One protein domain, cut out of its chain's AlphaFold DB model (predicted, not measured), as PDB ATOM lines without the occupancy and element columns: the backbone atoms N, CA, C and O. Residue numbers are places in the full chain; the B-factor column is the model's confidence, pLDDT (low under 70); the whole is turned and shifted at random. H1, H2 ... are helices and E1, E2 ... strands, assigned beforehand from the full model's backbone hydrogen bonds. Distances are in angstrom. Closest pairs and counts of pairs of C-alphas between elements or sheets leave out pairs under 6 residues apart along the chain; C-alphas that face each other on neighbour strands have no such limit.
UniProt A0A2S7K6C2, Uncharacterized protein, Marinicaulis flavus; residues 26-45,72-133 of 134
ATOM      1  N   TRP A  26      60.180 172.240 121.387       85.38
ATOM      2  CA  TRP A  26      58.849 172.721 121.042       85.38
ATOM      3  C   TRP A  26      58.676 174.178 121.450       85.38
ATOM      4  O   TRP A  26      58.714 174.497 122.637       85.38
ATOM      5  N   LYS A  27      58.410 175.041 120.475       88.38
ATOM      6  CA  LYS A  27      58.180 176.464 120.693       88.38
ATOM      7  C   LYS A  27      56.746 176.853 120.386       88.38
ATOM      8  O   LYS A  27      56.033 176.169 119.657       88.38
ATOM      9  N   LEU A  28      56.336 177.966 120.980       89.31
ATOM     10  CA  LEU A  28      55.048 178.595 120.740       89.31
ATOM     11  C   LEU A  28      55.235 179.752 119.765       89.31
ATOM     12  O   LEU A  28      56.092 180.604 119.986       89.31
ATOM     13  N   ASN A  29      54.395 179.814 118.739       88.88
ATOM     14  CA  ASN A  29      54.210 181.004 117.926       88.88
ATOM     15  C   ASN A  29      53.069 181.848 118.528       88.88
ATOM     16  O   ASN A  29      51.903 181.477 118.366       88.88
ATOM     17  N   PRO A  30      53.356 182.990 119.184       82.69
ATOM     18  CA  PRO A  30      52.322 183.794 119.833       82.69
ATOM     19  C   PRO A  30      51.273 184.322 118.851       82.69
ATOM     20  O   PRO A  30      50.121 184.476 119.224       82.69
ATOM     21  N   ARG A  31      51.640 184.545 117.581       82.75
ATOM     22  CA  ARG A  31      50.718 185.055 116.549       82.75
ATOM     23  C   ARG A  31      49.664 184.035 116.127       82.75
ATOM     24  O   ARG A  31      48.633 184.411 115.591       82.75
ATOM     25  N   ALA A  32      49.937 182.751 116.341       84.69
ATOM     26  CA  ALA A  32      49.003 181.672 116.043       84.69
ATOM     27  C   ALA A  32      48.063 181.361 117.224       84.69
ATOM     28  O   ALA A  32      47.227 180.462 117.110       84.69
ATOM     29  N   CYS A  33      48.204 182.082 118.343       84.06
ATOM     30  CA  CYS A  33      47.389 181.944 119.542       84.06
ATOM     31  C   CYS A  33      46.490 183.182 119.725       84.06
ATOM     32  O   CYS A  33      47.020 184.233 120.082       84.06
ATOM     33  N   PRO A  34      45.167 183.074 119.482       78.69
ATOM     34  CA  PRO A  34      44.227 184.193 119.592       78.69
ATOM     35  C   PRO A  34      44.300 184.925 120.936       78.69
ATOM     36  O   PRO A  34      44.544 186.123 120.924       78.69
ATOM     37  N   ASP A  35      44.261 184.205 122.062       72.56
ATOM     38  CA  ASP A  35      44.321 184.800 123.408       72.56
ATOM     39  C   ASP A  35      45.587 185.641 123.636       72.56
ATOM     40  O   ASP A  35      45.564 186.677 124.288       72.56
ATOM     41  N   LEU A  36      46.735 185.218 123.089       75.31
ATOM     42  CA  LEU A  36      47.983 185.984 123.217       75.31
ATOM     43  C   LEU A  36      48.033 187.199 122.287       75.31
ATOM     44  O   LEU A  36      48.815 188.124 122.524       75.31
ATOM     45  N   VAL A  37      47.265 187.161 121.200       71.31
ATOM     46  CA  VAL A  37      47.101 188.286 120.281       71.31
ATOM     47  C   VAL A  37      46.167 189.319 120.910       71.31
ATOM     48  O   VAL A  37      46.548 190.485 120.940       71.31
ATOM     49  N   GLU A  38      45.037 188.890 121.470       66.56
ATOM     50  CA  GLU A  38      44.085 189.707 122.241       66.56
ATOM     51  C   GLU A  38      44.781 190.413 123.414       66.56
ATOM     52  O   GLU A  38      44.916 191.633 123.382       66.56
ATOM     53  N   ASP A  39      45.476 189.663 124.283       66.31
ATOM     54  CA  ASP A  39      46.325 190.180 125.379       66.31
ATOM     55  C   ASP A  39      47.320 191.285 124.946       66.31
ATOM     56  O   ASP A  39      47.863 192.037 125.772       66.31
ATOM     57  N   ARG A  40      47.730 191.289 123.670       62.75
ATOM     58  CA  ARG A  40      48.656 192.276 123.098       62.75
ATOM     59  C   ARG A  40      47.912 193.493 122.551       62.75
ATOM     60  O   ARG A  40      48.488 194.583 122.607       62.75
ATOM     61  N   TYR A  41      46.720 193.308 121.990       62.25
ATOM     62  CA  TYR A  41      45.854 194.397 121.553       62.25
ATOM     63  C   TYR A  41      45.350 195.193 122.757       62.25
ATOM     64  O   TYR A  41      45.594 196.397 122.778       62.25
ATOM     65  N   ASP A  42      44.857 194.530 123.803       61.31
ATOM     66  CA  ASP A  42      44.351 195.183 125.021       61.31
ATOM     67  C   ASP A  42      45.437 196.044 125.676       61.31
ATOM     68  O   ASP A  42      45.286 197.240 125.885       61.31
ATOM     69  N   ARG A  43      46.648 195.495 125.847       63.78
ATOM     70  CA  ARG A  43      47.790 196.263 126.384       63.78
ATOM     71  C   ARG A  43      48.205 197.456 125.524       63.78
ATOM     72  O   ARG A  43      48.945 198.326 125.997       63.78
ATOM     73  N   ARG A  44      47.866 197.453 124.235       60.97
ATOM     74  CA  ARG A  44      48.126 198.579 123.334       60.97
ATOM     75  C   ARG A  44      47.026 199.632 123.460       60.97
ATOM     76  O   ARG A  44      47.363 200.812 123.376       60.97
ATOM     77  N   GLU A  45      45.786 199.206 123.665       58.75
ATOM     78  CA  GLU A  45      44.619 200.052 123.924       58.75
ATOM     79  C   GLU A  45      44.714 200.736 125.293       58.75
ATOM     80  O   GLU A  45      44.734 201.961 125.327       58.75
ATOM     81  N   ASP A  72      40.749 186.056 133.729       46.41
ATOM     82  CA  ASP A  72      41.112 185.749 132.337       46.41
ATOM     83  C   ASP A  72      42.631 185.641 132.122       46.41
ATOM     84  O   ASP A  72      43.108 184.714 131.465       46.41
ATOM     85  N   ARG A  73      43.451 186.434 132.834       48.66
ATOM     86  CA  ARG A  73      44.926 186.276 132.824       48.66
ATOM     87  C   ARG A  73      45.411 184.913 133.320       48.66
ATOM     88  O   ARG A  73      46.578 184.573 133.113       48.66
ATOM     89  N   ALA A  74      44.580 184.141 134.020       57.09
ATOM     90  CA  ALA A  74      45.005 182.871 134.597       57.09
ATOM     91  C   ALA A  74      45.068 181.728 133.569       57.09
ATOM     92  O   ALA A  74      45.774 180.739 133.793       57.09
ATOM     93  N   VAL A  75      44.344 181.837 132.451       71.44
ATOM     94  CA  VAL A  75      44.141 180.727 131.519       71.44
ATOM     95  C   VAL A  75      44.395 181.208 130.098       71.44
ATOM     96  O   VAL A  75      43.567 181.856 129.490       71.44
ATOM     97  N   THR A  76      45.559 180.866 129.553       83.44
ATOM     98  CA  THR A  76      45.860 181.089 128.130       83.44
ATOM     99  C   THR A  76      45.564 179.820 127.357       83.44
ATOM    100  O   THR A  76      46.186 178.794 127.648       83.44
ATOM    101  N   ILE A  77      44.665 179.870 126.381       86.12
ATOM    102  CA  ILE A  77      44.310 178.742 125.525       86.12
ATOM    103  C   ILE A  77      44.854 179.006 124.123       86.12
ATOM    104  O   ILE A  77      44.437 179.905 123.406       86.12
ATOM    105  N   CYS A  78      45.781 178.163 123.683       87.69
ATOM    106  CA  CYS A  78      46.293 178.207 122.321       87.69
ATOM    107  C   CYS A  78      45.839 176.969 121.539       87.69
ATOM    108  O   CYS A  78      45.782 175.869 122.095       87.69
ATOM    109  N   PRO A  79      45.539 177.090 120.237       88.19
ATOM    110  CA  PRO A  79      45.282 175.917 119.411       88.19
ATOM    111  C   PRO A  79      46.568 175.091 119.253       88.19
ATOM    112  O   PRO A  79      47.668 175.647 119.251       88.19
ATOM    113  N   ALA A  80      46.452 173.774 119.057       84.81
ATOM    114  CA  ALA A  80      47.613 172.892 118.877       84.81
ATOM    115  C   ALA A  80      48.558 173.352 117.748       84.81
ATOM    116  O   ALA A  80      49.776 173.266 117.889       84.81
ATOM    117  N   ARG A  81      48.006 173.944 116.676       85.25
ATOM    118  CA  ARG A  81      48.766 174.535 115.555       85.25
ATOM    119  C   ARG A  81      49.696 175.690 115.950       85.25
ATOM    120  O   ARG A  81      50.559 176.064 115.166       85.25
ATOM    121  N   ALA A  82      49.501 176.297 117.123       88.12
ATOM    122  CA  ALA A  82      50.370 177.367 117.604       88.12
ATOM    123  C   ALA A  82      51.737 176.845 118.067       88.12
ATOM    124  O   ALA A  82      52.666 177.634 118.247       88.12
ATOM    125  N   PHE A  83      51.872 175.533 118.260       88.62
ATOM    126  CA  PHE A  83      53.107 174.896 118.689       88.62
ATOM    127  C   PHE A  83      53.831 174.282 117.497       88.62
ATOM    128  O   PHE A  83      53.229 173.586 116.684       88.62
ATOM    129  N   TYR A  84      55.140 174.501 117.424       86.88
ATOM    130  CA  TYR A  84      55.986 173.943 116.378       86.88
ATOM    131  C   TYR A  84      57.289 173.415 116.968       86.88
ATOM    132  O   TYR A  84      57.822 173.959 117.938       86.88
ATOM    133  N   TYR A  85      57.802 172.335 116.388       86.00
ATOM    134  CA  TYR A  85      59.107 171.811 116.755       86.00
ATOM    135  C   TYR A  85      60.188 172.638 116.064       86.00
ATOM    136  O   TYR A  85      60.176 172.781 114.843       86.00
ATOM    137  N   GLN A  86      61.122 173.184 116.837       85.56
ATOM    138  CA  GLN A  86      62.316 173.831 116.318       85.56
ATOM    139  C   GLN A  86      63.507 172.877 116.472       85.56
ATOM    140  O   GLN A  86      63.999 172.710 117.593       85.56
ATOM    141  N   PRO A  87      64.002 172.284 115.370       81.88
ATOM    142  CA  PRO A  87      65.164 171.413 115.413       81.88
ATOM    143  C   PRO A  87      66.406 172.153 115.905       81.88
ATOM    144  O   PRO A  87      66.599 173.344 115.632       81.88
ATOM    145  N   SER A  88      67.288 171.440 116.595       82.31
ATOM    146  CA  SER A  88      68.579 171.996 116.989       82.31
ATOM    147  C   SER A  88      69.547 172.077 115.804       82.31
ATOM    148  O   SER A  88      69.411 171.380 114.795       82.31
ATOM    149  N   ARG A  89      70.616 172.877 115.940       82.75
ATOM    150  CA  ARG A  89      71.673 172.975 114.914       82.75
ATOM    151  C   ARG A  89      72.283 171.609 114.569       82.75
ATOM    152  O   ARG A  89      72.688 171.388 113.431       82.75
ATOM    153  N   ARG A  90      72.360 170.692 115.540       78.50
ATOM    154  CA  ARG A  90      72.882 169.333 115.335       78.50
ATOM    155  C   ARG A  90      71.893 168.468 114.555       78.50
ATOM    156  O   ARG A  90      72.319 167.735 113.669       78.50
ATOM    157  N   GLU A  91      70.600 168.575 114.845       75.81
ATOM    158  CA  GLU A  91      69.547 167.852 114.122       75.81
ATOM    159  C   GLU A  91      69.454 168.299 112.663       75.81
ATOM    160  O   GLU A  91      69.394 167.447 111.780       75.81
ATOM    161  N   LEU A  92      69.570 169.604 112.400       77.19
ATOM    162  CA  LEU A  92      69.647 170.145 111.038       77.19
ATOM    163  C   LEU A  92      70.858 169.588 110.268       77.19
ATOM    164  O   LEU A  92      70.735 169.189 109.112       77.19
ATOM    165  N   ARG A  93      72.030 169.485 110.918       74.44
ATOM    166  CA  ARG A  93      73.235 168.880 110.315       74.44
ATOM    167  C   ARG A  93      73.062 167.393 109.997       74.44
ATOM    168  O   ARG A  93      73.614 166.924 109.006       74.44
ATOM    169  N   HIS A  94      72.327 166.650 110.822       69.00
ATOM    170  CA  HIS A  94      72.040 165.231 110.576       69.00
ATOM    171  C   HIS A  94      70.980 165.026 109.490       69.00
ATOM    172  O   HIS A  94      71.087 164.075 108.718       69.00
ATOM    173  N   GLN A  95      70.015 165.942 109.381       66.19
ATOM    174  CA  GLN A  95      68.986 165.931 108.340       66.19
ATOM    175  C   GLN A  95      69.603 166.063 106.937       66.19
ATOM    176  O   GLN A  95      69.217 165.326 106.035       66.19
ATOM    177  N   GLY A  96      70.631 166.907 106.776       59.75
ATOM    178  CA  GLY A  96      71.377 167.049 105.516       59.75
ATOM    179  C   GLY A  96      72.268 165.854 105.141       59.75
ATOM    180  O   GLY A  96      72.767 165.796 104.025       59.75
ATOM    181  N   ARG A  97      72.471 164.889 106.050       61.12
ATOM    182  CA  ARG A  97      73.287 163.677 105.826       61.12
ATOM    183  C   ARG A  97      72.442 162.411 105.609       61.12
ATOM    184  O   ARG A  97      72.927 161.310 105.854       61.12
ATOM    185  N   GLY A  98      71.171 162.554 105.222       55.09
ATOM    186  CA  GLY A  98      70.274 161.425 104.923       55.09
ATOM    187  C   GLY A  98      69.784 160.636 106.146       55.09
ATOM    188  O   GLY A  98      69.140 159.601 106.002       55.09
ATOM    189  N   ARG A  99      70.051 161.106 107.374       56.97
ATOM    190  CA  ARG A  99      69.544 160.469 108.600       56.97
ATOM    191  C   ARG A  99      68.225 161.130 109.008       56.97
ATOM    192  O   ARG A  99      68.208 162.169 109.665       56.97
ATOM    193  N   HIS A 100      67.108 160.511 108.623       52.75
ATOM    194  CA  HIS A 100      65.718 160.966 108.814       52.75
ATOM    195  C   HIS A 100      65.212 161.012 110.279       52.75
ATOM    196  O   HIS A 100      64.035 160.771 110.543       52.75
ATOM    197  N   HIS A 101      66.048 161.333 111.268       53.91
ATOM    198  CA  HIS A 101      65.592 161.388 112.664       53.91
ATOM    199  C   HIS A 101      64.800 162.664 113.001       53.91
ATOM    200  O   HIS A 101      63.872 162.599 113.801       53.91
ATOM    201  N   GLY A 102      65.093 163.806 112.362       52.03
ATOM    202  CA  GLY A 102      64.423 165.082 112.665       52.03
ATOM    203  C   GLY A 102      62.957 165.170 112.209       52.03
ATOM    204  O   GLY A 102      62.139 165.796 112.877       52.03
ATOM    205  N   TRP A 103      62.595 164.501 111.106       51.56
ATOM    206  CA  TRP A 103      61.244 164.565 110.520       51.56
ATOM    207  C   TRP A 103      60.169 163.866 111.360       51.56
ATOM    208  O   TRP A 103      59.014 164.286 111.344       51.56
ATOM    209  N   ARG A 104      60.531 162.840 112.141       56.69
ATOM    210  CA  ARG A 104      59.570 162.133 113.005       56.69
ATOM    211  C   ARG A 104      59.011 163.034 114.111       56.69
ATOM    212  O   ARG A 104      57.859 162.874 114.493       56.69
ATOM    213  N   ASN A 105      59.799 164.008 114.567       57.91
ATOM    214  CA  ASN A 105      59.389 164.949 115.610       57.91
ATOM    215  C   ASN A 105      58.607 166.151 115.063       57.91
ATOM    216  O   ASN A 105      57.813 166.727 115.797       57.91
ATOM    217  N   ALA A 106      58.782 166.512 113.787       54.44
ATOM    218  CA  ALA A 106      58.065 167.633 113.171       54.44
ATOM    219  C   ALA A 106      56.550 167.376 113.043       54.44
ATOM    220  O   ALA A 106      55.760 168.300 113.207       54.44
ATOM    221  N   ASN A 107      56.156 166.116 112.820       58.38
ATOM    222  CA  ASN A 107      54.753 165.681 112.800       58.38
ATOM    223  C   ASN A 107      54.251 165.193 114.170       58.38
ATOM    224  O   ASN A 107      53.072 164.867 114.319       58.38
ATOM    225  N   ALA A 108      55.132 165.096 115.169       66.44
ATOM    226  CA  ALA A 108      54.728 164.720 116.514       66.44
ATOM    227  C   ALA A 108      53.916 165.858 117.139       66.44
ATOM    228  O   ALA A 108      54.106 167.023 116.819       66.44
ATOM    229  N   ARG A 109      52.994 165.547 118.047       72.44
ATOM    230  CA  ARG A 109      52.356 166.589 118.858       72.44
ATOM    231  C   ARG A 109      53.349 167.055 119.931       72.44
ATOM    232  O   ARG A 109      54.167 166.247 120.381       72.44
ATOM    233  N   PRO A 110      53.285 168.321 120.385       80.44
ATOM    234  CA  PRO A 110      54.049 168.730 121.557       80.44
ATOM    235  C   PRO A 110      53.747 167.781 122.728       80.44
ATOM    236  O   PRO A 110      52.597 167.383 122.883       80.44
ATOM    237  N   PRO A 111      54.719 167.418 123.584       84.19
ATOM    238  CA  PRO A 111      54.407 166.746 124.837       84.19
ATOM    239  C   PRO A 111      53.562 167.676 125.711       84.19
ATOM    240  O   PRO A 111      53.980 168.789 126.050       84.19
ATOM    241  N   LEU A 112      52.361 167.211 126.046       89.25
ATOM    242  CA  LEU A 112      51.382 167.928 126.854       89.25
ATOM    243  C   LEU A 112      51.157 167.183 128.167       89.25
ATOM    244  O   LEU A 112      51.200 165.955 128.223       89.25
ATOM    245  N   LYS A 113      50.894 167.941 129.225       92.06
ATOM    246  CA  LYS A 113      50.348 167.438 130.484       92.06
ATOM    247  C   LYS A 113      48.830 167.570 130.444       92.06
ATOM    248  O   LYS A 113      48.311 168.438 129.756       92.06
ATOM    249  N   TRP A 114      48.118 166.735 131.185       90.75
ATOM    250  CA  TRP A 114      46.662 166.819 131.282       90.75
ATOM    251  C   TRP A 114      46.245 167.486 132.591       90.75
ATOM    252  O   TRP A 114      46.716 167.090 133.658       90.75
ATOM    253  N   ASP A 115      45.361 168.478 132.521       89.56
ATOM    254  CA  ASP A 115      44.733 169.080 133.695       89.56
ATOM    255  C   ASP A 115      43.310 168.535 133.856       89.56
ATOM    256  O   ASP A 115      42.438 168.774 133.020       89.56
ATOM    257  N   ARG A 116      43.062 167.811 134.953       88.81
ATOM    258  CA  ARG A 116      41.748 167.217 135.240       88.81
ATOM    259  C   ARG A 116      40.686 168.256 135.587       88.81
ATOM    260  O   ARG A 116      39.526 168.038 135.260       88.81
ATOM    261  N   ARG A 117      41.067 169.371 136.217       85.00
ATOM    262  CA  ARG A 117      40.133 170.431 136.623       85.00
ATOM    263  C   ARG A 117      39.568 171.147 135.405       85.00
ATOM    264  O   ARG A 117      38.378 171.417 135.345       85.00
ATOM    265  N   MET A 118      40.439 171.437 134.444       80.06
ATOM    266  CA  MET A 118      40.081 172.130 133.205       80.06
ATOM    267  C   MET A 118      39.636 171.168 132.097       80.06
ATOM    268  O   MET A 118      39.109 171.613 131.088       80.06
ATOM    269  N   ARG A 119      39.867 169.856 132.269       87.75
ATOM    270  CA  ARG A 119      39.671 168.814 131.245       87.75
ATOM    271  C   ARG A 119      40.364 169.161 129.923       87.75
ATOM    272  O   ARG A 119      39.812 168.958 128.846       87.75
ATOM    273  N   MET A 120      41.577 169.699 130.019       87.69
ATOM    274  CA  MET A 120      42.352 170.154 128.869       87.69
ATOM    275  C   MET A 120      43.822 169.780 129.006       87.69
ATOM    276  O   MET A 120      44.398 169.764 130.100       87.69
ATOM    277  N   SER A 121      44.446 169.537 127.858       91.62
ATOM    278  CA  SER A 121      45.892 169.414 127.755       91.62
ATOM    279  C   SER A 121      46.546 170.776 127.958       91.62
ATOM    280  O   SER A 121      45.992 171.800 127.573       91.62
ATOM    281  N   TYR A 122      47.733 170.817 128.548       91.31
ATOM    282  CA  TYR A 122      48.482 172.041 128.782       91.31
ATOM    283  C   TYR A 122      49.986 171.803 128.729       91.31
ATOM    284  O   TYR A 122      50.482 170.681 128.839       91.31
ATOM    285  N   ARG A 123      50.738 172.891 128.604       90.75
ATOM    286  CA  ARG A 123      52.193 172.899 128.686       90.75
ATOM    287  C   ARG A 123      52.689 174.199 129.302       90.75
ATOM    288  O   ARG A 123      52.031 175.229 129.214       90.75
ATOM    289  N   TYR A 124      53.869 174.149 129.908       87.94
ATOM    290  CA  TYR A 124      54.595 175.352 130.289       87.94
ATOM    291  C   TYR A 124      55.492 175.821 129.147       87.94
ATOM    292  O   TYR A 124      56.303 175.049 128.637       87.94
ATOM    293  N   VAL A 125      55.346 177.088 128.770       85.25
ATOM    294  CA  VAL A 125      56.266 177.790 127.871       85.25
ATOM    295  C   VAL A 125      56.918 178.895 128.695       85.25
ATOM    296  O   VAL A 125      56.256 179.840 129.131       85.25
ATOM    297  N   GLY A 126      58.205 178.728 129.006       83.94
ATOM    298  CA  GLY A 126      58.867 179.530 130.036       83.94
ATOM    299  C   GLY A 126      58.174 179.361 131.393       83.94
ATOM    300  O   GLY A 126      58.059 178.250 131.903       83.94
ATOM    301  N   ARG A 127      57.684 180.465 131.971       80.19
ATOM    302  CA  ARG A 127      56.963 180.480 133.262       80.19
ATOM    303  C   ARG A 127      55.435 180.513 133.124       80.19
ATOM    304  O   ARG A 127      54.744 180.569 134.137       80.19
ATOM    305  N   ARG A 128      54.887 180.492 131.900       81.50
ATOM    306  CA  ARG A 128      53.438 180.609 131.654       81.50
ATOM    307  C   ARG A 128      52.830 179.243 131.350       81.50
ATOM    308  O   ARG A 128      53.368 178.486 130.542       81.50
ATOM    309  N   LYS A 129      51.709 178.929 132.008       87.62
ATOM    310  CA  LYS A 129      50.897 177.737 131.734       87.62
ATOM    311  C   LYS A 129      49.973 178.042 130.558       87.62
ATOM    312  O   LYS A 129      49.208 178.997 130.621       87.62
ATOM    313  N   ILE A 130      50.058 177.239 129.507       88.12
ATOM    314  CA  ILE A 130      49.270 177.408 128.289       88.12
ATOM    315  C   ILE A 130      48.490 176.127 128.052       88.12
ATOM    316  O   ILE A 130      49.078 175.053 127.909       88.12
ATOM    317  N   TYR A 131      47.172 176.237 128.038       90.44
ATOM    318  CA  TYR A 131      46.270 175.159 127.674       90.44
ATOM    319  C   TYR A 131      46.225 175.024 126.158       90.44
ATOM    320  O   TYR A 131      46.366 175.995 125.417       90.44
ATOM    321  N   VAL A 132      46.063 173.794 125.696       88.38
ATOM    322  CA  VAL A 132      46.093 173.440 124.288       88.38
ATOM    323  C   VAL A 132      44.727 172.923 123.895       88.38
ATOM    324  O   VAL A 132      44.277 171.892 124.401       88.38
ATOM    325  N   ARG A 133      44.082 173.643 122.979       86.06
ATOM    326  CA  ARG A 133      42.852 173.193 122.332       86.06
ATOM    327  C   ARG A 133      43.221 172.283 121.158       86.06
ATOM    328  O   ARG A 133      43.994 172.699 120.287       86.06
TER     329      ARG A 133
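AT A GLANCE: This is residues 26 to 45 and 72 to 133 of the 134 residues of an uncharacterized protein of Marinicaulis flavus (UniProt A0A2S7K6C2). A twisted four-stranded sheet forms one part, with H1 reaching away from its E2 edge. Beside it lies the small pair E1 and E3, from which the chain runs out through H2 and folds back through H3 in a wide loop. The printed part has 82 residues, in the order E1 H1 E2 E3 H2 H3 E4 E5 E6; the large sheet, E2 E6 E5 E4, is mixed. The class is mixed, helices and strands; the whole is loose, with a radius of gyration of the C-alphas of 15.4 A and spans of 48 by 33 by 19 A.

IN THESE COORDINATES: The large sheet holds E2, residues 76 to 79, which is 10.2 A from first to last C-alpha, E4, residues 113 to 115, which is 6.7 A, E5, residues 120 to 125, which is 15.9 A, and E6, residues 128 to 133, which is also 15.9 A. E6 ends at C-alpha 133 (42.852, 173.193, 122.332). E1, residues 26 to 28, begins at C-alpha 26 (58.849, 172.721, 121.042); E3 is residues 83 to 86. H1, residues 34 to 45, is 16.4 A long; H2 is residues 89 to 95 and H3 residues 101 to 106.

HOW THE PARTS SIT: The sheet is only just strongly twisted, with C-alphas up to 4.4 A off its best plane. E4, E5 and E6 form a meander, each strand the antiparallel neighbour of the one before, with hairpins E4 and E5, E5 and E6; N 113 and O 122 are 2.8 A apart, N 132 and O 121 2.7 A. E2 is parallel to E6, with N 78 and O 131 at 2.8 A. H1 only grazes this sheet, with residues 34 to 39. E1 and E3 are antiparallel, N 27 and O 84 at 2.8 A. H2 and H3 touch, closest at the C-alphas of Glu 91 and Gly 102, 6.0 A, only just about perpendicular at 73 degrees. O i to N i+4 pairs are within hydrogen-bond range throughout H2, in 6 of 8 in H1 and 0 of 2 in H3, where 2 of 3 O i to N i+3 pairs are.

THE WHOLE: The C-alphas farthest apart, of Glu 45 and Gly 98, are 50.1 A apart. Residues 46 to 71 are not printed; C-alphas 45 and 72 are 17.0 A apart across the cut. Of the links printed whole, none is long. The pLDDT is under 70 at residues 38 to 45, 72 to 74 and 94 to 108.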